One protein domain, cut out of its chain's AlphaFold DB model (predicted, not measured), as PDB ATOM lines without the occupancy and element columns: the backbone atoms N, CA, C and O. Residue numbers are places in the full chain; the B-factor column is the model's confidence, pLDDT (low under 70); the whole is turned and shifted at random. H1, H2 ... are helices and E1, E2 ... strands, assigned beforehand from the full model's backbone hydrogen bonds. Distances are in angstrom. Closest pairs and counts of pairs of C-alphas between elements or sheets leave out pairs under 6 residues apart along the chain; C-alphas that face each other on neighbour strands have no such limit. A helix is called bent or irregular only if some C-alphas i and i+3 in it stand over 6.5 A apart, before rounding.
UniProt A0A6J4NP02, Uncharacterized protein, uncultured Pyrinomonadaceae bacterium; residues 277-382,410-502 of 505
ATOM      1  N   LEU A 277     -44.364 -64.629  44.403       94.62
ATOM      2  CA  LEU A 277     -43.681 -63.334  44.419       94.62
ATOM      3  C   LEU A 277     -42.286 -63.460  43.800       94.62
ATOM      4  O   LEU A 277     -41.356 -63.967  44.430       94.62
ATOM      5  N   LEU A 278     -42.128 -62.968  42.573       95.50
ATOM      6  CA  LEU A 278     -40.845 -62.917  41.872       95.50
ATOM      7  C   LEU A 278     -40.107 -61.628  42.270       95.50
ATOM      8  O   LEU A 278     -40.614 -60.538  42.020       95.50
ATOM      9  N   PRO A 279     -38.925 -61.694  42.900       96.62
ATOM     10  CA  PRO A 279     -38.219 -60.506  43.371       96.62
ATOM     11  C   PRO A 279     -37.409 -59.892  42.225       96.62
ATOM     12  O   PRO A 279     -36.431 -60.481  41.752       96.62
ATOM     13  N   VAL A 280     -37.790 -58.697  41.785       97.38
ATOM     14  CA  VAL A 280     -37.303 -58.091  40.539       97.38
ATOM     15  C   VAL A 280     -36.538 -56.791  40.750       97.38
ATOM     16  O   VAL A 280     -36.671 -56.120  41.772       97.38
ATOM     17  N   ARG A 281     -35.748 -56.415  39.742       96.81
ATOM     18  CA  ARG A 281     -35.120 -55.100  39.613       96.81
ATOM     19  C   ARG A 281     -35.405 -54.516  38.235       96.81
ATOM     20  O   ARG A 281     -35.353 -55.226  37.235       96.81
ATOM     21  N   PHE A 282     -35.714 -53.227  38.173       96.31
ATOM     22  CA  PHE A 282     -35.923 -52.504  36.920       96.31
ATOM     23  C   PHE A 282     -34.587 -52.318  36.187       96.31
ATOM     24  O   PHE A 282     -33.652 -51.744  36.747       96.31
ATOM     25  N   LEU A 283     -34.494 -52.775  34.934       93.81
ATOM     26  CA  LEU A 283     -33.268 -52.665  34.127       93.81
ATOM     27  C   LEU A 283     -33.064 -51.260  33.539       93.81
ATOM     28  O   LEU A 283     -31.936 -50.831  33.322       93.81
ATOM     29  N   GLY A 284     -34.158 -50.544  33.283       89.94
ATOM     30  CA  GLY A 284     -34.163 -49.164  32.799       89.94
ATOM     31  C   GLY A 284     -35.007 -48.264  33.696       89.94
ATOM     32  O   GLY A 284     -35.772 -48.749  34.529       89.94
ATOM     33  N   ALA A 285     -34.865 -46.951  33.520       90.38
ATOM     34  CA  ALA A 285     -35.801 -46.004  34.110       90.38
ATOM     35  C   ALA A 285     -37.154 -46.096  33.385       90.38
ATOM     36  O   ALA A 285     -37.192 -46.363  32.184       90.38
ATOM     37  N   VAL A 286     -38.249 -45.896  34.116       90.62
ATOM     38  CA  VAL A 286     -39.622 -45.947  33.589       90.62
ATOM     39  C   VAL A 286     -40.310 -44.626  33.889       90.62
ATOM     40  O   VAL A 286     -40.306 -44.183  35.040       90.62
ATOM     41  N   TYR A 287     -40.914 -44.012  32.872       88.62
ATOM     42  CA  TYR A 287     -41.510 -42.685  32.964       88.62
ATOM     43  C   TYR A 287     -42.986 -42.708  32.579       88.62
ATOM     44  O   TYR A 287     -43.356 -42.985  31.440       88.62
ATOM     45  N   THR A 288     -43.866 -42.304  33.495       86.88
ATOM     46  CA  THR A 288     -45.326 -42.346  33.265       86.88
ATOM     47  C   THR A 288     -45.883 -41.183  32.438       86.88
ATOM     48  O   THR A 288     -47.039 -40.790  32.565       86.88
ATOM     49  N   LEU A 289     -45.050 -40.659  31.535       77.38
ATOM     50  CA  LEU A 289     -45.381 -39.635  30.543       77.38
ATOM     51  C   LEU A 289     -46.450 -40.121  29.551       77.38
ATOM     52  O   LEU A 289     -47.342 -39.360  29.173       77.38
ATOM     53  N   ARG A 290     -46.351 -41.394  29.144       68.38
ATOM     54  CA  ARG A 290     -47.248 -42.049  28.187       68.38
ATOM     55  C   ARG A 290     -48.255 -42.931  28.920       68.38
ATOM     56  O   ARG A 290     -47.862 -43.792  29.700       68.38
ATOM     57  N   ALA A 291     -49.548 -42.723  28.656       57.38
ATOM     58  CA  ALA A 291     -50.617 -43.519  29.272       57.38
ATOM     59  C   ALA A 291     -50.683 -44.950  28.716       57.38
ATOM     60  O   ALA A 291     -51.089 -45.868  29.421       57.38
ATOM     61  N   SER A 292     -50.289 -45.139  27.455       55.56
ATOM     62  CA  SER A 292     -50.432 -46.396  26.727       55.56
ATOM     63  C   SER A 292     -49.097 -47.135  26.540       55.56
ATOM     64  O   SER A 292     -48.294 -46.823  25.661       55.56
ATOM     65  N   GLY A 293     -48.883 -48.184  27.342       62.81
ATOM     66  CA  GLY A 293     -48.093 -49.352  26.928       62.81
ATOM     67  C   GLY A 293     -46.575 -49.178  26.812       62.81
ATOM     68  O   GLY A 293     -45.959 -49.825  25.965       62.81
ATOM     69  N   GLY A 294     -45.950 -48.346  27.651       77.88
ATOM     70  CA  GLY A 294     -44.484 -48.309  27.767       77.88
ATOM     71  C   GLY A 294     -43.916 -49.697  28.106       77.88
ATOM     72  O   GLY A 294     -44.397 -50.346  29.037       77.88
ATOM     73  N   LEU A 295     -42.926 -50.176  27.344       87.81
ATOM     74  CA  LEU A 295     -42.340 -51.506  27.544       87.81
ATOM     75  C   LEU A 295     -41.344 -51.475  28.707       87.81
ATOM     76  O   LEU A 295     -40.253 -50.921  28.588       87.81
ATOM     77  N   VAL A 296     -41.698 -52.129  29.807       92.62
ATOM     78  CA  VAL A 296     -40.857 -52.234  30.998       92.62
ATOM     79  C   VAL A 296     -40.061 -53.531  30.946       92.62
ATOM     80  O   VAL A 296     -40.621 -54.610  30.749       92.62
ATOM     81  N   ARG A 297     -38.745 -53.432  31.155       94.81
ATOM     82  CA  ARG A 297     -37.857 -54.585  31.335       94.81
ATOM     83  C   ARG A 297     -37.367 -54.650  32.771       94.81
ATOM     84  O   ARG A 297     -36.867 -53.663  33.316       94.81
ATOM     85  N   MET A 298     -37.488 -55.829  33.354       96.94
ATOM     86  CA  MET A 298     -37.029 -56.148  34.697       96.94
ATOM     87  C   MET A 298     -36.149 -57.395  34.644       96.94
ATOM     88  O   MET A 298     -36.213 -58.157  33.685       96.94
ATOM     89  N   GLU A 299     -35.346 -57.615  35.671       96.38
ATOM     90  CA  GLU A 299     -34.575 -58.843  35.869       96.38
ATOM     91  C   GLU A 299     -34.928 -59.478  37.216       96.38
ATOM     92  O   GLU A 299     -35.233 -58.768  38.181       96.38
ATOM     93  N   LEU A 300     -34.857 -60.805  37.311       97.00
ATOM     94  CA  LEU A 300     -34.917 -61.510  38.587       97.00
ATOM     95  C   LEU A 300     -33.650 -61.237  39.412       97.00
ATOM     96  O   LEU A 300     -32.537 -61.547  38.995       97.00
ATOM     97  N   THR A 301     -33.822 -60.702  40.622       96.62
ATOM     98  CA  THR A 301     -32.715 -60.387  41.552       96.62
ATOM     99  C   THR A 301     -32.112 -61.613  42.229       96.62
ATOM    100  O   THR A 301     -30.962 -61.578  42.659       96.62
ATOM    101  N   ARG A 302     -32.886 -62.694  42.344       95.56
ATOM    102  CA  ARG A 302     -32.453 -63.995  42.863       95.56
ATOM    103  C   ARG A 302     -33.107 -65.090  42.025       95.56
ATOM    104  O   ARG A 302     -34.172 -64.855  41.457       95.56
ATOM    105  N   GLY A 303     -32.488 -66.266  41.967       92.56
ATOM    106  CA  GLY A 303     -33.101 -67.413  41.301       92.56
ATOM    107  C   GLY A 303     -34.385 -67.850  42.009       92.56
ATOM    108  O   GLY A 303     -34.469 -67.785  43.236       92.56
ATOM    109  N   VAL A 304     -35.374 -68.290  41.237       92.25
ATOM    110  CA  VAL A 304     -36.626 -68.869  41.744       92.25
ATOM    111  C   VAL A 304     -36.765 -70.287  41.217       92.25
ATOM    112  O   VAL A 304     -36.474 -70.550  40.052       92.25
ATOM    113  N   SER A 305     -37.218 -71.200  42.065       90.94
ATOM    114  CA  SER A 305     -37.453 -72.589  41.693       90.94
ATOM    115  C   SER A 305     -38.681 -73.136  42.410       90.94
ATOM    116  O   SER A 305     -38.917 -72.870  43.589       90.94
ATOM    117  N   GLY A 306     -39.471 -73.907  41.672       86.56
ATOM    118  CA  GLY A 306     -40.612 -74.665  42.164       86.56
ATOM    119  C   GLY A 306     -40.585 -76.082  41.600       86.56
ATOM    120  O   GLY A 306     -39.595 -76.511  41.016       86.56
ATOM    121  N   LYS A 307     -41.689 -76.821  41.759       80.00
ATOM    122  CA  LYS A 307     -41.759 -78.239  41.353       80.00
ATOM    123  C   LYS A 307     -41.448 -78.460  39.865       80.00
ATOM    124  O   LYS A 307     -40.726 -79.393  39.541       80.00
ATOM    125  N   ASN A 308     -41.966 -77.579  39.001       82.25
ATOM    126  CA  ASN A 308     -41.903 -77.703  37.539       82.25
ATOM    127  C   ASN A 308     -41.335 -76.440  36.855       82.25
ATOM    128  O   ASN A 308     -41.588 -76.222  35.677       82.25
ATOM    129  N   TYR A 309     -40.620 -75.570  37.573       86.19
ATOM    130  CA  TYR A 309     -40.004 -74.377  36.981       86.19
ATOM    131  C   TYR A 309     -38.730 -73.993  37.735       86.19
ATOM    132  O   TYR A 309     -38.640 -74.175  38.950       86.19
ATOM    133  N   SER A 310     -37.743 -73.449  37.026       90.69
ATOM    134  CA  SER A 310     -36.522 -72.910  37.628       90.69
ATOM    135  C   SER A 310     -35.947 -71.822  36.733       90.69
ATOM    136  O   SER A 310     -35.649 -72.076  35.567       90.69
ATOM    137  N   TYR A 311     -35.787 -70.618  37.281       92.69
ATOM    138  CA  TYR A 311     -35.231 -69.464  36.579       92.69
ATOM    139  C   TYR A 311     -34.070 -68.886  37.394       92.69
ATOM    140  O   TYR A 311     -34.270 -68.528  38.560       92.69
ATOM    141  N   PRO A 312     -32.854 -68.779  36.829       94.94
ATOM    142  CA  PRO A 312     -31.719 -68.173  37.511       94.94
ATOM    143  C   PRO A 312     -31.920 -66.664  37.720       94.94
ATOM    144  O   PRO A 312     -32.739 -66.017  37.059       94.94
ATOM    145  N   ALA A 313     -31.125 -66.082  38.622       95.62
ATOM    146  CA  ALA A 313     -30.996 -64.629  38.711       95.62
ATOM    147  C   ALA A 313     -30.519 -64.050  37.362       95.62
ATOM    148  O   ALA A 313     -29.787 -64.709  36.627       95.62
ATOM    149  N   GLY A 314     -30.951 -62.834  37.028       94.69
ATOM    150  CA  GLY A 314     -30.710 -62.205  35.724       94.69
ATOM    151  C   GLY A 314     -31.708 -62.598  34.624       94.69
ATOM    152  O   GLY A 314     -31.702 -61.980  33.562       94.69
ATOM    153  N   THR A 315     -32.607 -63.564  34.865       95.19
ATOM    154  CA  THR A 315     -33.726 -63.865  33.948       95.19
ATOM    155  C   THR A 315     -34.578 -62.612  33.728       95.19
ATOM    156  O   THR A 315     -34.950 -61.942  34.693       95.19
ATOM    157  N   ILE A 316     -34.885 -62.280  32.471       96.12
ATOM    158  CA  ILE A 316     -35.555 -61.024  32.107       96.12
ATOM    159  C   ILE A 316     -37.075 -61.205  32.129       96.12
ATOM    160  O   ILE A 316     -37.602 -62.108  31.487       96.12
ATOM    161  N   LEU A 317     -37.784 -60.298  32.800       95.88
ATOM    162  CA  LEU A 317     -39.238 -60.168  32.740       95.88
ATOM    163  C   LEU A 317     -39.626 -58.971  31.873       95.88
ATOM    164  O   LEU A 317     -38.949 -57.935  31.862       95.88
ATOM    165  N   VAL A 318     -40.751 -59.104  31.179       94.56
ATOM    166  CA  VAL A 318     -41.290 -58.085  30.280       94.56
ATOM    167  C   VAL A 318     -42.689 -57.694  30.742       94.56
ATOM    168  O   VAL A 318     -43.553 -58.543  30.950       94.56
ATOM    169  N   GLY A 319     -42.913 -56.393  30.898       93.00
ATOM    170  CA  GLY A 319     -44.200 -55.832  31.290       93.00
ATOM    171  C   GLY A 319     -44.582 -54.599  30.482       93.00
ATOM    172  O   GLY A 319     -43.792 -54.050  29.714       93.00
ATOM    173  N   THR A 320     -45.815 -54.159  30.684       91.25
ATOM    174  CA  THR A 320     -46.397 -52.956  30.095       91.25
ATOM    175  C   THR A 320     -46.779 -51.975  31.194       91.25
ATOM    176  O   THR A 320     -47.358 -52.337  32.221       91.25
ATOM    177  N   LEU A 321     -46.436 -50.710  30.987       90.75
ATOM    178  CA  LEU A 321     -46.824 -49.623  31.868       90.75
ATOM    179  C   LEU A 321     -48.325 -49.333  31.710       90.75
ATOM    180  O   LEU A 321     -48.787 -49.035  30.608       90.75
ATOM    181  N   ARG A 322     -49.069 -49.412  32.820       87.88
ATOM    182  CA  ARG A 322     -50.510 -49.112  32.902       87.88
ATOM    183  C   ARG A 322     -50.794 -47.659  33.302       87.88
ATOM    184  O   ARG A 322     -51.876 -47.158  33.020       87.88
ATOM    185  N   GLY A 323     -49.846 -46.993  33.965       86.25
ATOM    186  CA  GLY A 323     -49.962 -45.593  34.387       86.25
ATOM    187  C   GLY A 323     -49.264 -45.314  35.720       86.25
ATOM    188  O   GLY A 323     -48.397 -46.072  36.152       86.25
ATOM    189  N   SER A 324     -49.655 -44.226  36.387       87.44
ATOM    190  CA  SER A 324     -49.160 -43.848  37.718       87.44
ATOM    191  C   SER A 324     -50.221 -43.188  38.579       87.44
ATOM    192  O   SER A 324     -51.020 -42.404  38.073       87.44
ATOM    193  N   GLU A 325     -50.112 -43.379  39.891       86.12
ATOM    194  CA  GLU A 325     -50.880 -42.648  40.898       86.12
ATOM    195  C   GLU A 325     -49.952 -42.230  42.050       86.12
ATOM    196  O   GLU A 325     -49.034 -42.954  42.437       86.12
ATOM    197  N   TYR A 326     -50.159 -41.026  42.588       86.88
ATOM    198  CA  TYR A 326     -49.313 -40.398  43.610       86.88
ATOM    199  C   TYR A 326     -47.804 -40.444  43.302       86.88
ATOM    200  O   TYR A 326     -47.288 -39.554  42.635       86.88
ATOM    201  N   LYS A 327     -47.082 -41.425  43.857       91.62
ATOM    202  CA  LYS A 327     -45.630 -41.639  43.716       91.62
ATOM    203  C   LYS A 327     -45.315 -43.050  43.189       91.62
ATOM    204  O   LYS A 327     -44.204 -43.531  43.388       91.62
ATOM    205  N   ARG A 328     -46.285 -43.733  42.576       92.88
ATOM    206  CA  ARG A 328     -46.146 -45.109  42.088       92.88
ATOM    207  C   ARG A 328     -46.422 -45.214  40.599       92.88
ATOM    208  O   ARG A 328     -47.271 -44.493  40.084       92.88
ATOM    209  N   ALA A 329     -45.728 -46.132  39.939       92.50
ATOM    210  CA  ALA A 329     -46.014 -46.562  38.576       92.50
ATOM    211  C   ALA A 329     -46.565 -47.995  38.598       92.50
ATOM    212  O   ALA A 329     -45.961 -48.881  39.204       92.50
ATOM    213  N   PHE A 330     -47.694 -48.226  37.934       93.50
ATOM    214  CA  PHE A 330     -48.312 -49.548  37.838       93.50
ATOM    215  C   PHE A 330     -47.860 -50.229  36.556       93.50
ATOM    216  O   PHE A 330     -48.017 -49.686  35.458       93.50
ATOM    217  N   VAL A 331     -47.295 -51.423  36.695       93.94
ATOM    218  CA  VAL A 331     -46.752 -52.208  35.586       93.94
ATOM    219  C   VAL A 331     -47.379 -53.595  35.636       93.94
ATOM    220  O   VAL A 331     -47.342 -54.264  36.665       93.94
ATOM    221  N   SER A 332     -47.951 -54.003  34.509       93.25
ATOM    222  CA  SER A 332     -48.575 -55.307  34.295       93.25
ATOM    223  C   SER A 332     -47.589 -56.180  33.526       93.25
ATOM    224  O   SER A 332     -47.173 -55.831  32.421       93.25
ATOM    225  N   VAL A 333     -47.149 -57.269  34.143       94.62
ATOM    226  CA  VAL A 333     -46.202 -58.232  33.574       94.62
ATOM    227  C   VAL A 333     -46.929 -59.134  32.586       94.62
ATOM    228  O   VAL A 333     -48.058 -59.541  32.836       94.62
ATOM    229  N   VAL A 334     -46.276 -59.385  31.449       91.31
ATOM    230  CA  VAL A 334     -46.781 -60.215  30.342       91.31
ATOM    231  C   VAL A 334     -46.070 -61.572  30.303       91.31
ATOM    232  O   VAL A 334     -46.580 -62.533  29.730       91.31
ATOM    233  N   GLY A 335     -44.868 -61.658  30.878       92.12
ATOM    234  CA  GLY A 335     -44.131 -62.908  30.992       92.12
ATOM    235  C   GLY A 335     -42.650 -62.731  31.313       92.12
ATOM    236  O   GLY A 335     -42.170 -61.621  31.581       92.12
ATOM    237  N   LEU A 336     -41.915 -63.840  31.227       92.81
ATOM    238  CA  LEU A 336     -40.454 -63.888  31.299       92.81
ATOM    239  C   LEU A 336     -39.851 -64.457  30.019       92.81
ATOM    240  O   LEU A 336     -40.487 -65.222  29.300       92.81
ATOM    241  N   ILE A 337     -38.607 -64.085  29.748       91.25
ATOM    242  CA  ILE A 337     -37.787 -64.676  28.696       91.25
ATOM    243  C   ILE A 337     -37.017 -65.827  29.340       91.25
ATOM    244  O   ILE A 337     -36.146 -65.580  30.175       91.25
ATOM    245  N   ASP A 338     -37.342 -67.070  28.985       89.12
ATOM    246  CA  ASP A 338     -36.616 -68.241  29.481       89.12
ATOM    247  C   ASP A 338     -35.166 -68.191  28.964       89.12
ATOM    248  O   ASP A 338     -34.960 -68.152  27.747       89.12
ATOM    249  N   PRO A 339     -34.145 -68.194  29.842       87.94
ATOM    250  CA  PRO A 339     -32.752 -68.086  29.418       87.94
ATOM    251  C   PRO A 339     -32.256 -69.300  28.621       87.94
ATOM    252  O   PRO A 339     -31.240 -69.183  27.941       87.94
ATOM    253  N   ASN A 340     -32.943 -70.448  28.691       85.88
ATOM    254  CA  ASN A 340     -32.528 -71.668  27.996       85.88
ATOM    255  C   ASN A 340     -33.039 -71.708  26.550       85.88
ATOM    256  O   ASN A 340     -32.279 -72.009  25.632       85.88
ATOM    257  N   THR A 341     -34.324 -71.401  26.336       85.69
ATOM    258  CA  THR A 341     -34.946 -71.413  24.998       85.69
ATOM    259  C   THR A 341     -34.937 -70.054  24.297       85.69
ATOM    260  O   THR A 341     -35.145 -69.989  23.087       85.69
ATOM    261  N   GLY A 342     -34.753 -68.954  25.035       85.06
ATOM    262  CA  GLY A 342     -34.986 -67.590  24.550       85.06
ATOM    263  C   GLY A 342     -36.467 -67.257  24.310       85.06
ATOM    264  O   GLY A 342     -36.777 -66.160  23.841       85.06
ATOM    265  N   GLY A 343     -37.384 -68.184  24.607       85.50
ATOM    266  CA  GLY A 343     -38.820 -68.019  24.410       85.50
ATOM    267  C   GLY A 343     -39.461 -67.121  25.468       85.50
ATOM    268  O   GLY A 343     -39.038 -67.094  26.623       85.50
ATOM    269  N   LEU A 344     -40.520 -66.403  25.083       86.50
ATOM    270  CA  LEU A 344     -41.381 -65.703  26.035       86.50
ATOM    271  C   LEU A 344     -42.348 -66.710  26.668       86.50
ATOM    272  O   LEU A 344     -43.343 -67.088  26.046       86.50
ATOM    273  N   LEU A 345     -42.088 -67.100  27.913       88.50
ATOM    274  CA  LEU A 345     -43.087 -67.749  28.750       88.50
ATOM    275  C   LEU A 345     -44.081 -66.679  29.207       88.50
ATOM    276  O   LEU A 345     -43.753 -65.844  30.057       88.50
ATOM    277  N   LYS A 346     -45.275 -66.686  28.608       88.81
ATOM    278  CA  LYS A 346     -46.372 -65.786  28.981       88.81
ATOM    279  C   LYS A 346     -46.905 -66.173  30.367       88.81
ATOM    280  O   LYS A 346     -47.113 -67.355  30.627       88.81
ATOM    281  N   PHE A 347     -47.088 -65.179  31.229       89.56
ATOM    282  CA  PHE A 347     -47.879 -65.268  32.458       89.56
ATOM    283  C   PHE A 347     -48.289 -63.857  32.890       89.56
ATOM    284  O   PHE A 347     -47.521 -62.904  32.714       89.56
ATOM    285  N   GLU A 348     -49.466 -63.719  33.491       91.44
ATOM    286  CA  GLU A 348     -49.909 -62.433  34.037       91.44
ATOM    287  C   GLU A 348     -49.378 -62.166  35.455       91.44
ATOM    288  O   GLU A 348     -49.329 -63.038  36.330       91.44
ATOM    289  N   GLY A 349     -48.996 -60.914  35.709       93.31
ATOM    290  CA  GLY A 349     -48.625 -60.462  37.047       93.31
ATOM    291  C   GLY A 349     -48.646 -58.948  37.216       93.31
ATOM    292  O   GLY A 349     -48.700 -58.189  36.247       93.31
ATOM    293  N   GLU A 350     -48.552 -58.495  38.461       94.75
ATOM    294  CA  GLU A 350     -48.520 -57.076  38.819       94.75
ATOM    295  C   GLU A 350     -47.232 -56.724  39.570       94.75
ATOM    296  O   GLU A 350     -46.809 -57.444  40.477       94.75
ATOM    297  N   VAL A 351     -46.600 -55.602  39.209       96.00
ATOM    298  CA  VAL A 351     -45.438 -55.092  39.945       96.00
ATOM    299  C   VAL A 351     -45.869 -54.373  41.224       96.00
ATOM    300  O   VAL A 351     -46.589 -53.375  41.198       96.00
ATOM    301  N   MET A 352     -45.319 -54.838  42.336       96.69
ATOM    302  CA  MET A 352     -45.427 -54.290  43.680       96.69
ATOM    303  C   MET A 352     -44.117 -53.596  44.078       96.69
ATOM    304  O   MET A 352     -43.020 -53.992  43.669       96.69
ATOM    305  N   GLY A 353     -44.215 -52.567  44.914       94.31
ATOM    306  CA  GLY A 353     -43.054 -51.930  45.530       94.31
ATOM    307  C   GLY A 353     -42.339 -52.844  46.533       94.31
ATOM    308  O   GLY A 353     -42.887 -53.840  47.003       94.31
ATOM    309  N   ASN A 354     -41.117 -52.463  46.923       92.19
ATOM    310  CA  ASN A 354     -40.369 -53.103  48.021       92.19
ATOM    311  C   ASN A 354     -41.149 -53.168  49.349       92.19
ATOM    312  O   ASN A 354     -40.806 -53.956  50.224       92.19
ATOM    313  N   ASP A 355     -42.157 -52.312  49.510       92.69
ATOM    314  CA  ASP A 355     -43.024 -52.208  50.678       92.69
ATOM    315  C   ASP A 355     -44.267 -53.111  50.614       92.69
ATOM    316  O   ASP A 355     -45.118 -53.044  51.497       92.69
ATOM    317  N   GLY A 356     -44.393 -53.952  49.580       91.19
ATOM    318  CA  GLY A 356     -45.517 -54.879  49.424       91.19
ATOM    319  C   GLY A 356     -46.838 -54.212  49.024       91.19
ATOM    320  O   GLY A 356     -47.873 -54.871  49.013       91.19
ATOM    321  N   ALA A 357     -46.825 -52.925  48.676       93.62
ATOM    322  CA  ALA A 357     -47.978 -52.244  48.097       93.62
ATOM    323  C   ALA A 357     -47.953 -52.327  46.560       93.62
ATOM    324  O   ALA A 357     -46.883 -52.331  45.946       93.62
ATOM    325  N   SER A 358     -49.138 -52.363  45.944       94.12
ATOM    326  CA  SER A 358     -49.322 -52.303  44.486       94.12
ATOM    327  C   SER A 358     -48.616 -51.078  43.885       94.12
ATOM    328  O   SER A 358     -48.632 -49.990  44.467       94.12
ATOM    329  N   GLY A 359     -47.973 -51.265  42.729       93.94
ATOM    330  CA  GLY A 359     -47.211 -50.243  42.019       93.94
ATOM    331  C   GLY A 359     -45.782 -50.041  42.543       93.94
ATOM    332  O   GLY A 359     -45.524 -49.912  43.744       93.94
ATOM    333  N   ALA A 360     -44.836 -49.936  41.608       94.44
ATOM    334  CA  ALA A 360     -43.435 -49.644  41.889       94.44
ATOM    335  C   ALA A 360     -43.259 -48.209  42.401       94.44
ATOM    336  O   ALA A 360     -43.779 -47.259  41.810       94.44
ATOM    337  N   VAL A 361     -42.501 -48.038  43.486       94.75
ATOM    338  CA  VAL A 361     -42.226 -46.723  44.083       94.75
ATOM    339  C   VAL A 361     -41.279 -45.922  43.186       94.75
ATOM    340  O   VAL A 361     -40.205 -46.393  42.822       94.75
ATOM    341  N   GLY A 362     -41.661 -44.685  42.876       92.38
ATOM    342  CA  GLY A 362     -40.877 -43.746  42.084       92.38
ATOM    343  C   GLY A 362     -40.888 -42.326  42.650       92.38
ATOM    344  O   GLY A 362     -41.383 -42.043  43.746       92.38
ATOM    345  N   ARG A 363     -40.319 -41.394  41.887       91.56
ATOM    346  CA  ARG A 363     -40.229 -39.968  42.218       91.56
ATOM    347  C   ARG A 363     -41.173 -39.182  41.316       91.56
ATOM    348  O   ARG A 363     -41.115 -39.321  40.099       91.56
ATOM    349  N   ARG A 364     -42.010 -38.318  41.897       89.44
ATOM    350  CA  ARG A 364     -42.780 -37.338  41.114       89.44
ATOM    351  C   ARG A 364     -41.820 -36.351  40.457       89.44
ATOM    352  O   ARG A 364     -40.939 -35.797  41.118       89.44
ATOM    353  N   ARG A 365     -42.016 -36.128  39.165       87.50
ATOM    354  CA  ARG A 365     -41.358 -35.116  38.347       87.50
ATOM    355  C   ARG A 365     -42.437 -34.217  37.764       87.50
ATOM    356  O   ARG A 365     -43.468 -34.691  37.302       87.50
ATOM    357  N   GLN A 366     -42.188 -32.916  37.799       83.38
ATOM    358  CA  GLN A 366     -43.038 -31.916  37.165       83.38
ATOM    359  C   GLN A 366     -42.410 -31.525  35.832       83.38
ATOM    360  O   GLN A 366     -41.190 -31.348  35.757       83.38
ATOM    361  N   VAL A 367     -43.231 -31.358  34.801       78.94
ATOM    362  CA  VAL A 367     -42.805 -30.714  33.558       78.94
ATOM    363  C   VAL A 367     -42.612 -29.222  33.809       78.94
ATOM    364  O   VAL A 367     -43.468 -28.569  34.406       78.94
ATOM    365  N   LYS A 368     -41.469 -28.681  33.377       80.38
ATOM    366  CA  LYS A 368     -41.051 -27.303  33.673       80.38
ATOM    367  C   LYS A 368     -40.971 -26.430  32.419       80.38
ATOM    368  O   LYS A 368     -40.868 -26.922  31.295       80.38
ATOM    369  N   GLY A 369     -40.970 -25.113  32.636       72.81
ATOM    370  CA  GLY A 369     -40.729 -24.108  31.599       72.81
ATOM    371  C   GLY A 369     -41.780 -24.126  30.486       72.81
ATOM    372  O   GLY A 369     -42.965 -24.330  30.733       72.81
ATOM    373  N   ALA A 370     -41.352 -23.924  29.241       70.56
ATOM    374  CA  ALA A 370     -42.275 -23.807  28.116       70.56
ATOM    375  C   ALA A 370     -43.087 -25.077  27.812       70.56
ATOM    376  O   ALA A 370     -44.188 -24.971  27.278       70.56
ATOM    377  N   TRP A 371     -42.613 -26.267  28.194       70.62
ATOM    378  CA  TRP A 371     -43.391 -27.492  28.003       70.62
ATOM    379  C   TRP A 371     -44.677 -27.503  28.836       70.62
ATOM    380  O   TRP A 371     -45.715 -27.915  28.324       70.62
ATOM    381  N   SER A 372     -44.670 -26.985  30.072       71.56
ATOM    382  CA  SER A 372     -45.909 -26.903  30.862       71.56
ATOM    383  C   SER A 372     -46.899 -25.897  30.265       71.56
ATOM    384  O   SER A 372     -48.103 -26.141  30.303       71.56
ATOM    385  N   ARG A 373     -46.404 -24.826  29.626       73.12
ATOM    386  CA  ARG A 373     -47.223 -23.866  28.864       73.12
ATOM    387  C   ARG A 373     -47.828 -24.497  27.606       73.12
ATOM    388  O   ARG A 373     -49.023 -24.346  27.381       73.12
ATOM    389  N   VAL A 374     -47.048 -25.253  26.827       68.62
ATOM    390  CA  VAL A 374     -47.537 -25.950  25.621       68.62
ATOM    391  C   VAL A 374     -48.566 -27.027  25.970       68.62
ATOM    392  O   VAL A 374     -49.619 -27.088  25.340       68.62
ATOM    393  N   PHE A 375     -48.323 -27.849  26.996       69.75
ATOM    394  CA  PHE A 375     -49.283 -28.880  27.409       69.75
ATOM    395  C   PHE A 375     -50.513 -28.305  28.130       69.75
ATOM    396  O   PHE A 375     -51.613 -28.826  27.948       69.75
ATOM    397  N   GLY A 376     -50.365 -27.200  28.869       63.38
ATOM    398  CA  GLY A 376     -51.490 -26.424  29.398       63.38
ATOM    399  C   GLY A 376     -52.364 -25.850  28.278       63.38
ATOM    400  O   GLY A 376     -53.563 -26.111  28.239       63.38
ATOM    401  N   GLY A 377     -51.749 -25.183  27.297       60.94
ATOM    402  CA  GLY A 377     -52.442 -24.650  26.121       60.94
ATOM    403  C   GLY A 377     -53.119 -25.731  25.273       60.94
ATOM    404  O   GLY A 377     -54.232 -25.523  24.802       60.94
ATOM    405  N   LEU A 378     -52.519 -26.919  25.133       59.03
ATOM    406  CA  LEU A 378     -53.158 -28.072  24.483       59.03
ATOM    407  C   LEU A 378     -54.362 -28.610  25.270       59.03
ATOM    408  O   LEU A 378     -55.342 -29.030  24.658       59.03
ATOM    409  N   ARG A 379     -54.325 -28.580  26.606       58.22
ATOM    410  CA  ARG A 379     -55.452 -28.984  27.462       58.22
ATOM    411  C   ARG A 379     -56.615 -27.989  27.396       58.22
ATOM    412  O   ARG A 379     -57.770 -28.407  27.384       58.22
ATOM    413  N   GLU A 380     -56.317 -26.695  27.322       55.12
ATOM    414  CA  GLU A 380     -57.316 -25.628  27.172       55.12
ATOM    415  C   GLU A 380     -57.876 -25.557  25.741       55.12
ATOM    416  O   GLU A 380     -59.080 -25.405  25.555       55.12
ATOM    417  N   ALA A 381     -57.046 -25.764  24.716       52.03
ATOM    418  CA  ALA A 381     -57.505 -25.855  23.331       52.03
ATOM    419  C   ALA A 381     -58.273 -27.159  23.056       52.03
ATOM    420  O   ALA A 381     -59.256 -27.146  22.317       52.03
ATOM    421  N   GLY A 382     -57.878 -28.280  23.667       48.28
ATOM    422  CA  GLY A 382     -58.506 -29.592  23.476       48.28
ATOM    423  C   GLY A 382     -59.957 -29.676  23.962       48.28
ATOM    424  O   GLY A 382     -60.725 -30.474  23.431       48.28
ATOM    425  N   VAL A 410     -52.877 -39.772  17.827       48.09
ATOM    426  CA  VAL A 410     -51.664 -40.561  18.133       48.09
ATOM    427  C   VAL A 410     -50.808 -39.894  19.211       48.09
ATOM    428  O   VAL A 410     -50.452 -40.544  20.182       48.09
ATOM    429  N   LEU A 411     -50.534 -38.589  19.104       49.91
ATOM    430  CA  LEU A 411     -49.765 -37.878  20.135       49.91
ATOM    431  C   LEU A 411     -50.581 -37.620  21.412       49.91
ATOM    432  O   LEU A 411     -50.007 -37.582  22.495       49.91
ATOM    433  N   SER A 412     -51.900 -37.444  21.303       52.91
ATOM    434  CA  SER A 412     -52.769 -37.144  22.449       52.91
ATOM    435  C   SER A 412     -52.957 -38.347  23.371       52.91
ATOM    436  O   SER A 412     -52.886 -38.192  24.586       52.91
ATOM    437  N   ASP A 413     -53.149 -39.542  22.811       54.47
ATOM    438  CA  ASP A 413     -53.225 -40.794  23.575       54.47
ATOM    439  C   ASP A 413     -51.855 -41.136  24.193       54.47
ATOM    440  O   ASP A 413     -51.732 -41.496  25.365       54.47
ATOM    441  N   GLU A 414     -50.783 -40.881  23.441       60.25
ATOM    442  CA  GLU A 414     -49.415 -41.118  23.887       60.25
ATOM    443  C   GLU A 414     -48.857 -40.109  24.899       60.25
ATOM    444  O   GLU A 414     -47.878 -40.434  25.564       60.25
ATOM    445  N   LEU A 415     -49.429 -38.909  25.028       59.28
ATOM    446  CA  LEU A 415     -49.129 -37.954  26.109       59.28
ATOM    447  C   LEU A 415     -50.295 -37.820  27.103       59.28
ATOM    448  O   LEU A 415     -50.283 -36.941  27.966       59.28
ATOM    449  N   SER A 416     -51.288 -38.711  27.038       58.75
ATOM    450  CA  SER A 416     -52.462 -38.692  27.921       58.75
ATOM    451  C   SER A 416     -52.083 -38.802  29.408       58.75
ATOM    452  O   SER A 416     -52.732 -38.182  30.249       58.75
ATOM    453  N   GLY A 417     -50.967 -39.462  29.747       59.50
ATOM    454  CA  GLY A 417     -50.445 -39.505  31.123       59.50
ATOM    455  C   GLY A 417     -50.090 -38.114  31.661       59.50
ATOM    456  O   GLY A 417     -50.320 -37.811  32.831       59.50
ATOM    457  N   LEU A 418     -49.620 -37.236  30.775       58.84
ATOM    458  CA  LEU A 418     -49.233 -35.863  31.074       58.84
ATOM    459  C   LEU A 418     -50.397 -34.859  30.967       58.84
ATOM    460  O   LEU A 418     -50.470 -33.907  31.746       58.84
ATOM    461  N   ILE A 419     -51.300 -35.061  30.003       56.91
ATOM    462  CA  ILE A 419     -52.405 -34.138  29.681       56.91
ATOM    463  C   ILE A 419     -53.663 -34.443  30.513       56.91
ATOM    464  O   ILE A 419     -54.352 -33.520  30.957       56.91
ATOM    465  N   GLY A 420     -53.961 -35.726  30.739       52.62
ATOM    466  CA  GLY A 420     -55.174 -36.221  31.395       52.62
ATOM    467  C   GLY A 420     -55.121 -36.236  32.924       52.62
ATOM    468  O   GLY A 420     -56.170 -36.199  33.571       52.62
ATOM    469  N   ASN A 421     -53.928 -36.228  33.529       54.00
ATOM    470  CA  ASN A 421     -53.801 -36.165  34.984       54.00
ATOM    471  C   ASN A 421     -54.408 -34.851  35.521       54.00
ATOM    472  O   ASN A 421     -54.226 -33.768  34.955       54.00
ATOM    473  N   ARG A 422     -55.175 -34.921  36.615       51.78
ATOM    474  CA  ARG A 422     -55.883 -33.750  37.167       51.78
ATOM    475  C   ARG A 422     -54.936 -32.751  37.841       51.78
ATOM    476  O   ARG A 422     -55.307 -31.590  37.980       51.78
ATOM    477  N   THR A 423     -53.718 -33.173  38.182       54.12
ATOM    478  CA  THR A 423     -52.657 -32.325  38.742       54.12
ATOM    479  C   THR A 423     -51.561 -32.041  37.706       54.12
ATOM    480  O   THR A 423     -50.676 -32.866  37.493       54.12
ATOM    481  N   SER A 424     -51.662 -30.872  37.063       57.69
ATOM    482  CA  SER A 424     -50.583 -30.077  36.439       57.69
ATOM    483  C   SER A 424     -49.309 -30.806  35.967       57.69
ATOM    484  O   SER A 424     -48.247 -30.627  36.561       57.69
ATOM    485  N   GLY A 425     -49.380 -31.547  34.853       68.88
ATOM    486  CA  GLY A 425     -48.187 -31.955  34.093       68.88
ATOM    487  C   GLY A 425     -47.140 -32.734  34.899       68.88
ATOM    488  O   GLY A 425     -45.940 -32.519  34.721       68.88
ATOM    489  N   GLU A 426     -47.584 -33.598  35.813       81.81
ATOM    490  CA  GLU A 426     -46.702 -34.431  36.629       81.81
ATOM    491  C   GLU A 426     -46.678 -35.884  36.156       81.81
ATOM    492  O   GLU A 426     -47.717 -36.459  35.834       81.81
ATOM    493  N   PHE A 427     -45.491 -36.488  36.200       86.50
ATOM    494  CA  PHE A 427     -45.246 -37.899  35.911       86.50
ATOM    495  C   PHE A 427     -44.417 -38.540  37.030       86.50
ATOM    496  O   PHE A 427     -43.763 -37.852  37.819       86.50
ATOM    497  N   VAL A 428     -44.437 -39.866  37.113       91.31
ATOM    498  CA  VAL A 428     -43.599 -40.642  38.028       91.31
ATOM    499  C   VAL A 428     -42.422 -41.220  37.246       91.31
ATOM    500  O   VAL A 428     -42.597 -41.823  36.190       91.31
ATOM    501  N   GLU A 429     -41.220 -41.019  37.779       92.31
ATOM    502  CA  GLU A 429     -39.983 -41.678  37.365       92.31
ATOM    503  C   GLU A 429     -39.682 -42.819  38.343       92.31
ATOM    504  O   GLU A 429     -39.443 -42.572  39.527       92.31
ATOM    505  N   VAL A 430     -39.652 -44.059  37.859       94.12
ATOM    506  CA  VAL A 430     -39.016 -45.175  38.572       94.12
ATOM    507  C   VAL A 430     -37.584 -45.273  38.060       94.12
ATOM    508  O   VAL A 430     -37.368 -45.417  36.860       94.12
ATOM    509  N   SER A 431     -36.596 -45.169  38.949       94.06
ATOM    510  CA  SER A 431     -35.185 -45.212  38.554       94.06
ATOM    511  C   SER A 431     -34.773 -46.617  38.108       94.06
ATOM    512  O   SER A 431     -35.199 -47.607  38.709       94.06
ATOM    513  N   ALA A 432     -33.861 -46.708  37.135       94.25
ATOM    514  CA  ALA A 432     -33.132 -47.950  36.869       94.25
ATOM    515  C   ALA A 432     -32.464 -48.459  38.161       94.25
ATOM    516  O   ALA A 432     -31.996 -47.669  38.983       94.25
ATOM    517  N   GLY A 433     -32.443 -49.773  38.357       93.44
ATOM    518  CA  GLY A 433     -31.932 -50.399  39.573       93.44
ATOM    519  C   GLY A 433     -32.908 -50.413  40.758       93.44
ATOM    520  O   GLY A 433     -32.589 -51.034  41.771       93.44
ATOM    521  N   THR A 434     -34.096 -49.799  40.653       95.38
ATOM    522  CA  THR A 434     -35.150 -49.924  41.680       95.38
ATOM    523  C   THR A 434     -35.564 -51.387  41.799       95.38
ATOM    524  O   THR A 434     -35.835 -52.031  40.786       95.38
ATOM    525  N   SER A 435     -35.605 -51.925  43.016       95.75
ATOM    526  CA  SER A 435     -36.132 -53.266  43.277       95.75
ATOM    527  C   SER A 435     -37.624 -53.228  43.611       95.75
ATOM    528  O   SER A 435     -38.167 -52.201  44.024       95.75
ATOM    529  N   GLY A 436     -38.276 -54.367  43.429       95.69
ATOM    530  CA  GLY A 436     -39.665 -54.606  43.791       95.69
ATOM    531  C   GLY A 436     -39.987 -56.091  43.696       95.69
ATOM    532  O   GLY A 436     -39.089 -56.937  43.641       95.69
ATOM    533  N   PHE A 437     -41.271 -56.411  43.636       97.19
ATOM    534  CA  PHE A 437     -41.751 -57.778  43.456       97.19
ATOM    535  C   PHE A 437     -42.759 -57.824  42.309       97.19
ATOM    536  O   PHE A 437     -43.447 -56.842  42.060       97.19
ATOM    537  N   VAL A 438     -42.859 -58.950  41.615       96.56
ATOM    538  CA  VAL A 438     -43.983 -59.263  40.728       96.56
ATOM    539  C   VAL A 438     -44.815 -60.313  41.428       96.56
ATOM    540  O   VAL A 438     -44.315 -61.405  41.691       96.56
ATOM    541  N   LEU A 439     -46.069 -59.991  41.720       95.81
ATOM    542  CA  LEU A 439     -47.060 -60.985  42.100       95.81
ATOM    543  C   LEU A 439     -47.583 -61.632  40.825       95.81
ATOM    544  O   LEU A 439     -48.155 -60.938  39.988       95.81
ATOM    545  N   VAL A 440     -47.384 -62.938  40.671       94.12
ATOM    546  CA  VAL A 440     -48.040 -63.703  39.605       94.12
ATOM    547  C   VAL A 440     -49.527 -63.783  39.935       94.12
ATOM    548  O   VAL A 440     -49.912 -64.355  40.956       94.12
ATOM    549  N   THR A 441     -50.344 -63.166  39.088       90.12
ATOM    550  CA  THR A 441     -51.807 -63.116  39.213       90.12
ATOM    551  C   THR A 441     -52.497 -64.082  38.260       90.12
ATOM    552  O   THR A 441     -53.715 -64.224  38.329       90.12
ATOM    553  N   ASP A 442     -51.731 -64.741  37.394       81.38
ATOM    554  CA  ASP A 442     -52.235 -65.755  36.482       81.38
ATOM    555  C   ASP A 442     -52.779 -66.965  37.244       81.38
ATOM    556  O   ASP A 442     -52.112 -67.520  38.127       81.38
ATOM    557  N   LEU A 443     -54.001 -67.367  36.908       72.12
ATOM    558  CA  LEU A 443     -54.583 -68.612  37.389       72.12
ATOM    559  C   LEU A 443     -54.078 -69.734  36.476       72.12
ATOM    560  O   LEU A 443     -54.050 -69.550  35.262       72.12
ATOM    561  N   PRO A 444     -53.689 -70.902  37.011       54.59
ATOM    562  CA  PRO A 444     -53.356 -72.029  36.156       54.59
ATOM    563  C   PRO A 444     -54.632 -72.530  35.465       54.59
ATOM    564  O   PRO A 444     -55.393 -73.257  36.095       54.59
ATOM    565  N   ASP A 445     -54.881 -72.084  34.227       44.75
ATOM    566  CA  ASP A 445     -55.280 -72.916  33.076       44.75
ATOM    567  C   ASP A 445     -55.438 -72.101  31.762       44.75
ATOM    568  O   ASP A 445     -55.764 -70.919  31.758       44.75
ATOM    569  N   GLU A 446     -55.176 -72.776  30.635       39.53
ATOM    570  CA  GLU A 446     -55.401 -72.382  29.225       39.53
ATOM    571  C   GLU A 446     -54.931 -70.995  28.715       39.53
ATOM    572  O   GLU A 446     -55.709 -70.143  28.293       39.53
ATOM    573  N   ILE A 447     -53.603 -70.862  28.590       43.97
ATOM    574  CA  ILE A 447     -52.868 -70.222  27.471       43.97
ATOM    575  C   ILE A 447     -53.598 -69.064  26.742       43.97
ATOM    576  O   ILE A 447     -53.947 -69.154  25.558       43.97
ATOM    577  N   SER A 448     -53.738 -67.916  27.402       37.97
ATOM    578  CA  SER A 448     -54.284 -66.693  26.802       37.97
ATOM    579  C   SER A 448     -53.309 -66.065  25.782       37.97
ATOM    580  O   SER A 448     -52.516 -65.161  26.062       37.97
ATOM    581  N   THR A 449     -53.368 -66.527  24.528       40.91
ATOM    582  CA  THR A 449     -52.579 -66.002  23.399       40.91
ATOM    583  C   THR A 449     -53.074 -64.635  22.910       40.91
ATOM    584  O   THR A 449     -53.487 -64.461  21.767       40.91
ATOM    585  N   SER A 450     -52.953 -63.606  23.752       42.34
ATOM    586  CA  SER A 450     -53.018 -62.221  23.278       42.34
ATOM    587  C   SER A 450     -51.656 -61.794  22.708       42.34
ATOM    588  O   SER A 450     -50.623 -61.807  23.387       42.34
ATOM    589  N   ASP A 451     -51.635 -61.447  21.421       38.91
ATOM    590  CA  ASP A 451     -50.472 -60.866  20.746       38.91
ATOM    591  C   ASP A 451     -50.604 -59.343  20.706       38.91
ATOM    592  O   ASP A 451     -51.074 -58.736  19.744       38.91
ATOM    593  N   ALA A 452     -50.169 -58.719  21.800       45.12
ATOM    594  CA  ALA A 452     -50.099 -57.268  21.959       45.12
ATOM    595  C   ALA A 452     -48.694 -56.803  22.392       45.12
ATOM    596  O   ALA A 452     -48.552 -55.858  23.168       45.12
ATOM    597  N   LEU A 453     -47.639 -57.456  21.889       45.97
ATOM    598  CA  LEU A 453     -46.254 -57.061  22.156       45.97
ATOM    599  C   LEU A 453     -45.651 -56.254  20.992       45.97
ATOM    600  O   LEU A 453     -45.789 -56.604  19.825       45.97
ATOM    601  N   ALA A 454     -44.920 -55.192  21.343       42.00
ATOM    602  CA  ALA A 454     -44.004 -54.443  20.476       42.00
ATOM    603  C   ALA A 454     -44.588 -53.710  19.241       42.00
ATOM    604  O   ALA A 454     -44.179 -53.941  18.102       42.00
ATOM    605  N   LYS A 455     -45.360 -52.637  19.475       41.16
ATOM    606  CA  LYS A 455     -45.211 -51.423  18.646       41.16
ATOM    607  C   LYS A 455     -44.175 -50.506  19.298       41.16
ATOM    608  O   LYS A 455     -44.380 -50.006  20.397       41.16
ATOM    609  N   ASN A 456     -43.028 -50.354  18.635       46.12
ATOM    610  CA  ASN A 456     -41.851 -49.651  19.155       46.12
ATOM    611  C   ASN A 456     -42.163 -48.215  19.618       46.12
ATOM    612  O   ASN A 456     -42.637 -47.391  18.835       46.12
ATOM    613  N   SER A 457     -41.779 -47.884  20.855       49.19
ATOM    614  CA  SER A 457     -42.047 -46.592  21.512       49.19
ATOM    615  C   SER A 457     -41.451 -45.366  20.802       49.19
ATOM    616  O   SER A 457     -41.926 -44.250  21.028       49.19
ATOM    617  N   LYS A 458     -40.468 -45.578  19.915       51.69
ATOM    618  CA  LYS A 458     -39.795 -44.562  19.087       51.69
ATOM    619  C   LYS A 458     -40.648 -44.029  17.921       51.69
ATOM    620  O   LYS A 458     -40.330 -42.978  17.373       51.69
ATOM    621  N   ALA A 459     -41.710 -44.736  17.518       55.78
ATOM    622  CA  ALA A 459     -42.395 -44.501  16.240       55.78
ATOM    623  C   ALA A 459     -43.082 -43.124  16.097       55.78
ATOM    624  O   ALA A 459     -43.219 -42.632  14.980       55.78
ATOM    625  N   ALA A 460     -43.505 -42.503  17.200       60.53
ATOM    626  CA  ALA A 460     -44.392 -41.339  17.160       60.53
ATOM    627  C   ALA A 460     -43.738 -39.999  17.536       60.53
ATOM    628  O   ALA A 460     -44.119 -38.966  16.986       60.53
ATOM    629  N   THR A 461     -42.710 -39.994  18.392       62.06
ATOM    630  CA  THR A 461     -41.911 -38.794  18.722       62.06
ATOM    631  C   THR A 461     -40.528 -38.797  18.068       62.06
ATOM    632  O   THR A 461     -39.949 -37.729  17.902       62.06
ATOM    633  N   GLY A 462     -39.997 -39.965  17.677       69.06
ATOM    634  CA  GLY A 462     -38.648 -40.150  17.116       69.06
ATOM    635  C   GLY A 462     -37.537 -40.324  18.164       69.06
ATOM    636  O   GLY A 462     -36.457 -40.829  17.843       69.06
ATOM    637  N   LEU A 463     -37.823 -39.972  19.420       77.00
ATOM    638  CA  LEU A 463     -36.895 -39.978  20.553       77.00
ATOM    639  C   LEU A 463     -37.134 -41.177  21.483       77.00
ATOM    640  O   LEU A 463     -38.201 -41.793  21.462       77.00
ATOM    641  N   SER A 464     -36.140 -41.504  22.310       77.88
ATOM    642  CA  SER A 464     -36.316 -42.443  23.421       77.88
ATOM    643  C   SER A 464     -37.059 -41.804  24.603       77.88
ATOM    644  O   SER A 464     -37.111 -40.583  24.748       77.88
ATOM    645  N   GLU A 465     -37.633 -42.642  25.468       71.00
ATOM    646  CA  GLU A 465     -38.387 -42.202  26.651       71.00
ATOM    647  C   GLU A 465     -37.513 -41.398  27.631       71.00
ATOM    648  O   GLU A 465     -37.942 -40.361  28.129       71.00
ATOM    649  N   ASN A 466     -36.252 -41.808  27.810       75.94
ATOM    650  CA  ASN A 466     -35.269 -41.103  28.636       75.94
ATOM    651  C   ASN A 466     -34.956 -39.702  28.076       75.94
ATOM    652  O   ASN A 466     -34.962 -38.727  28.824       75.94
ATOM    653  N   GLU A 467     -34.727 -39.586  26.760       81.19
ATOM    654  CA  GLU A 467     -34.482 -38.293  26.096       81.19
ATOM    655  C   GLU A 467     -35.705 -37.365  26.221       81.19
ATOM    656  O   GLU A 467     -35.550 -36.172  26.477       81.19
ATOM    657  N   LEU A 468     -36.929 -37.894  26.098       82.00
ATOM    658  CA  LEU A 468     -38.162 -37.126  26.320       82.00
ATOM    659  C   LEU A 468     -38.294 -36.649  27.770       82.00
ATOM    660  O   LEU A 468     -38.580 -35.473  28.004       82.00
ATOM    661  N   ALA A 469     -38.062 -37.531  28.743       80.50
ATOM    662  CA  ALA A 469     -38.115 -37.185  30.159       80.50
ATOM    663  C   ALA A 469     -37.082 -36.107  30.519       80.50
ATOM    664  O   ALA A 469     -37.398 -35.169  31.256       80.50
ATOM    665  N   GLU A 470     -35.871 -36.177  29.961       83.69
ATOM    666  CA  GLU A 470     -34.838 -35.154  30.138       83.69
ATOM    667  C   GLU A 470     -35.229 -33.813  29.489       83.69
ATOM    668  O   GLU A 470     -35.057 -32.755  30.102       83.69
ATOM    669  N   LEU A 471     -35.813 -33.825  28.287       84.75
ATOM    670  CA  LEU A 471     -36.301 -32.610  27.620       84.75
ATOM    671  C   LEU A 471     -37.426 -31.925  28.407       84.75
ATOM    672  O   LEU A 471     -37.379 -30.709  28.608       84.75
ATOM    673  N   PHE A 472     -38.410 -32.689  28.888       82.00
ATOM    674  CA  PHE A 472     -39.554 -32.153  29.632       82.00
ATOM    675  C   PHE A 472     -39.207 -31.709  31.061       82.00
ATOM    676  O   PHE A 472     -39.815 -30.769  31.579       82.00
ATOM    677  N   SER A 473     -38.236 -32.364  31.709       82.31
ATOM    678  CA  SER A 473     -37.803 -32.012  33.070       82.31
ATOM    679  C   SER A 473     -36.759 -30.893  33.107       82.31
ATOM    680  O   SER A 473     -36.809 -30.060  34.014       82.31
ATOM    681  N   SER A 474     -35.842 -30.837  32.132       83.06
ATOM    682  CA  SER A 474     -34.859 -29.749  32.030       83.06
ATOM    683  C   SER A 474     -35.457 -28.470  31.447       83.06
ATOM    684  O   SER A 474     -35.034 -27.385  31.834       83.06
ATOM    685  N   GLY A 475     -36.410 -28.580  30.511       74.31
ATOM    686  CA  GLY A 475     -37.014 -27.431  29.829       74.31
ATOM    687  C   GLY A 475     -36.007 -26.554  29.074       74.31
ATOM    688  O   GLY A 475     -36.290 -25.388  28.824       74.31
ATOM    689  N   SER A 476     -34.818 -27.076  28.755       82.75
ATOM    690  CA  SER A 476     -33.691 -26.274  28.265       82.75
ATOM    691  C   SER A 476     -33.736 -26.054  26.748       82.75
ATOM    692  O   SER A 476     -33.780 -26.997  25.955       82.75
ATOM    693  N   LYS A 477     -33.683 -24.779  26.342       84.12
ATOM    694  CA  LYS A 477     -33.791 -24.299  24.949       84.12
ATOM    695  C   LYS A 477     -32.791 -24.981  24.008       84.12
ATOM    696  O   LYS A 477     -33.137 -25.371  22.895       84.12
ATOM    697  N   GLU A 478     -31.566 -25.170  24.488       84.50
ATOM    698  CA  GLU A 478     -30.465 -25.819  23.771       84.50
ATOM    699  C   GLU A 478     -30.736 -27.302  23.509       84.50
ATOM    700  O   GLU A 478     -30.635 -27.742  22.363       84.50
ATOM    701  N   LYS A 479     -31.158 -28.068  24.528       84.81
ATOM    702  CA  LYS A 479     -31.481 -29.495  24.360       84.81
ATOM    703  C   LYS A 479     -32.693 -29.690  23.452       84.81
ATOM    704  O   LYS A 479     -32.672 -30.581  22.605       84.81
ATOM    705  N   ILE A 480     -33.709 -28.829  23.561       82.81
ATOM    706  CA  ILE A 480     -34.875 -28.857  22.664       82.81
ATOM    707  C   ILE A 480     -34.428 -28.618  21.213       82.81
ATOM    708  O   ILE A 480     -34.738 -29.445  20.357       82.81
ATOM    709  N   ARG A 481     -33.632 -27.567  20.939       85.56
ATOM    710  CA  ARG A 481     -33.072 -27.289  19.599       85.56
ATOM    711  C   ARG A 481     -32.214 -28.446  19.069       85.56
ATOM    712  O   ARG A 481     -32.392 -28.841  17.920       85.56
ATOM    713  N   ALA A 482     -31.343 -29.023  19.898       88.31
ATOM    714  CA  ALA A 482     -30.492 -30.156  19.526       88.31
ATOM    715  C   ALA A 482     -31.289 -31.434  19.193       88.31
ATOM    716  O   ALA A 482     -30.858 -32.242  18.370       88.31
ATOM    717  N   ALA A 483     -32.463 -31.616  19.802       84.88
ATOM    718  CA  ALA A 483     -33.317 -32.774  19.569       84.88
ATOM    719  C   ALA A 483     -34.244 -32.635  18.339       84.88
ATOM    720  O   ALA A 483     -34.591 -33.664  17.755       84.88
ATOM    721  N   LEU A 484     -34.592 -31.415  17.887       85.44
ATOM    722  CA  LEU A 484     -35.490 -31.167  16.732       85.44
ATOM    723  C   LEU A 484     -35.219 -32.040  15.483       85.44
ATOM    724  O   LEU A 484     -36.194 -32.542  14.909       85.44
ATOM    725  N   PRO A 485     -33.962 -32.273  15.035       86.06
ATOM    726  CA  PRO A 485     -33.696 -33.069  13.833       86.06
ATOM    727  C   PRO A 485     -34.074 -34.546  13.994       86.06
ATOM    728  O   PRO A 485     -34.397 -35.211  13.013       86.06
ATOM    729  N   ARG A 486     -34.053 -35.051  15.235       82.62
ATOM    730  CA  ARG A 486     -34.332 -36.449  15.602       82.62
ATOM    731  C   ARG A 486     -35.816 -36.679  15.930       82.62
ATOM    732  O   ARG A 486     -36.235 -37.825  16.061       82.62
ATOM    733  N   MET A 487     -36.608 -35.606  16.035       83.62
ATOM    734  CA  MET A 487     -38.052 -35.661  16.279       83.62
ATOM    735  C   MET A 487     -38.866 -35.930  15.005       83.62
ATOM    736  O   MET A 487     -38.497 -35.486  13.911       83.62
ATOM    737  N   THR A 488     -40.031 -36.569  15.161       81.12
ATOM    738  CA  THR A 488     -41.050 -36.665  14.099       81.12
ATOM    739  C   THR A 488     -41.609 -35.285  13.723       81.12
ATOM    740  O   THR A 488     -41.640 -34.386  14.565       81.12
ATOM    741  N   PRO A 489     -42.125 -35.085  12.492       77.19
ATOM    742  CA  PRO A 489     -42.639 -33.781  12.055       77.19
ATOM    743  C   PRO A 489     -43.781 -33.223  12.918       77.19
ATOM    744  O   PRO A 489     -43.897 -32.010  13.071       77.19
ATOM    745  N   ALA A 490     -44.620 -34.092  13.491       74.31
ATOM    746  CA  ALA A 490     -45.717 -33.682  14.366       74.31
ATOM    747  C   ALA A 490     -45.207 -33.207  15.738       74.31
ATOM    748  O   ALA A 490     -45.602 -32.140  16.204       74.31
ATOM    749  N   PHE A 491     -44.275 -33.948  16.350       77.94
ATOM    750  CA  PHE A 491     -43.679 -33.564  17.632       77.94
ATOM    751  C   PHE A 491     -42.730 -32.360  17.494       77.94
ATOM    752  O   PHE A 491     -42.689 -31.502  18.374       77.94
ATOM    753  N   ARG A 492     -42.054 -32.215  16.344       83.44
ATOM    754  CA  ARG A 492     -41.214 -31.051  16.024       83.44
ATOM    755  C   ARG A 492     -41.995 -29.737  16.068       83.44
ATOM    756  O   ARG A 492     -41.513 -28.794  16.678       83.44
ATOM    757  N   LYS A 493     -43.221 -29.687  15.529       81.88
ATOM    758  CA  LYS A 493     -44.086 -28.490  15.614       81.88
ATOM    759  C   LYS A 493     -44.422 -28.097  17.057       81.88
ATOM    760  O   LYS A 493     -44.502 -26.911  17.367       81.88
ATOM    761  N   LEU A 494     -44.596 -29.075  17.951       78.06
ATOM    762  CA  LEU A 494     -44.808 -28.816  19.381       78.06
ATOM    763  C   LEU A 494     -43.530 -28.307  20.059       78.06
ATOM    764  O   LEU A 494     -43.598 -27.383  20.862       78.06
ATOM    765  N   ALA A 495     -42.367 -28.853  19.700       83.19
ATOM    766  CA  ALA A 495     -41.075 -28.379  20.190       83.19
ATOM    767  C   ALA A 495     -40.718 -26.972  19.667       83.19
ATOM    768  O   ALA A 495     -40.190 -26.158  20.418       83.19
ATOM    769  N   GLU A 496     -41.050 -26.647  18.416       84.00
ATOM    770  CA  GLU A 496     -40.936 -25.298  17.843       84.00
ATOM    771  C   GLU A 496     -41.883 -24.312  18.546       84.00
ATOM    772  O   GLU A 496     -41.468 -23.208  18.895       84.00
ATOM    773  N   SER A 497     -43.118 -24.729  18.856       81.00
ATOM    774  CA  SER A 497     -44.037 -23.944  19.689       81.00
ATOM    775  C   SER A 497     -43.474 -23.717  21.098       81.00
ATOM    776  O   SER A 497     -43.468 -22.578  21.568       81.00
ATOM    777  N   ALA A 498     -42.908 -24.749  21.734       80.69
ATOM    778  CA  ALA A 498     -42.239 -24.621  23.027       80.69
ATOM    779  C   ALA A 498     -41.069 -23.628  22.962       80.69
ATOM    780  O   ALA A 498     -40.973 -22.761  23.820       80.69
ATOM    781  N   LEU A 499     -40.231 -23.686  21.921       84.38
ATOM    782  CA  LEU A 499     -39.146 -22.723  21.712       84.38
ATOM    783  C   LEU A 499     -39.670 -21.295  21.520       84.38
ATOM    784  O   LEU A 499     -39.159 -20.388  22.165       84.38
ATOM    785  N   SER A 500     -40.727 -21.096  20.724       82.75
ATOM    786  CA  SER A 500     -41.331 -19.767  20.545       82.75
ATOM    787  C   SER A 500     -41.877 -19.184  21.858       82.75
ATOM    788  O   SER A 500     -41.734 -17.992  22.109       82.75
ATOM    789  N   ALA A 501     -42.392 -20.033  22.755       77.75
ATOM    790  CA  ALA A 501     -42.821 -19.649  24.101       77.75
ATOM    791  C   ALA A 501     -41.658 -19.410  25.098       77.75
ATOM    792  O   ALA A 501     -41.918 -19.051  26.245       77.75
ATOM    793  N   MET A 502     -40.401 -19.619  24.676       77.50
ATOM    794  CA  MET A 502     -39.156 -19.239  25.375       77.50
ATOM    795  C   MET A 502     -38.403 -18.091  24.679       77.50
ATOM    796  O   MET A 502     -37.359 -17.659  25.164       77.50
TER     797      MET A 502
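Overview. This is residues 277 to 382 and 410 to 502 of the 505 residues of an uncharacterized protein of uncultured Pyrinomonadaceae bacterium (UniProt A0A6J4NP02). Six strands, E1, E2, E5, E6, E7 and E10, make a closed barrel; past one end of it is the small hairpin E3 and E4, and past the other the two-stranded sheet E8 and E9, followed by a group of six helices. The unnamed residues 441 to 464 run outside the barrel from E10 to H4. The 199 printed residues have named elements in the order E1 to E8, H1 to H3, E9, E10, H4 to H6, a mixed class with antiparallel sheets. The whole is compact, radius of gyration of the C-alphas 18.4 A, yet only just elongated, spanning 62 by 31 by 28 A.

Along the chain. Find C-alpha 277 at (-43.681, -63.334, 44.419), where E1, residues 277 to 282, begins. Next come E2, 295 to 300, E3, 304 to 306, and E4, 309 to 311. Then read the longest strands: E5, 316 to 325, 25.5 A; E6, 328 to 337, 25.1 A; E7, 344 to 353, 23.9 A. They bend by 65, 67 and 73 degrees. E8, 363 to 366, leads to H1, 370 to 382, 17.8 A. After the cut find H2, 410 to 414, H3, 416 to 419, E9, 426 to 430, E10, 435 to 440, H4, 465 to 474, H5, 477 to 486, and H6, 489 to 500, ending at C-alpha 500 (-41.331, -19.767, 20.545). H5 is irregular: C-alphas 482 and 485 are 7.2 A apart.

Arrangement. Round the barrel run E1, E2, E5, E6, E7, E10 and back to E1. Look for N 281 and O 299 at 2.9 A between E1 and E2, N 296 and O 319 at 2.8 A between E2 and E5, N 320 and O 332 at 2.8 A between E5 and E6, N 333 and O 349 at 2.8 A between E6 and E7, N 350 and O 439 at 2.9 A between E7 and E10, and N 278 and O 438 at 2.8 A between E10 and E1. E5, E6 and E7 form a meander, each the antiparallel neighbour of the one before. In the hairpin E3 and E4, N 304 is 2.9 A from O 311; in E8 and E9, N 363 is 2.8 A from O 429. H4 is near E9. H1 touches H6, closest C-alphas Ala 370 and Ala 498 at 5.2 A, at a steep tilt of 63 degrees, opposite ways. H1 touches H3 with residues 375 to 379 alone, closest C-alphas Arg 379 and Ile 419 at 6.4 A. H5 and H6 are a helical hairpin, closest C-alphas Leu 484 and Arg 492 at 5.8 A. H2 touches no helix. O i to N i+4 pairs are within hydrogen-bond range throughout H1, H2 and H4, in 4 of 6 in H5 and 7 of 8 in H6; H3 is too short for one.

Size, cuts and confidence. The C-alphas farthest apart, those of Lys 307 and Ser 500, are 62.1 A apart. Residues 383 to 409 are not printed, and C-alphas 382 and 410 are 14.0 A apart across the cut. The links E1 to E2 and E10 to H4 are long. Mean pLDDT of the printed part is 79.7; find values under 70 at residues 290 to 293, 374 to 382, 410 to 425 and 444 to 462.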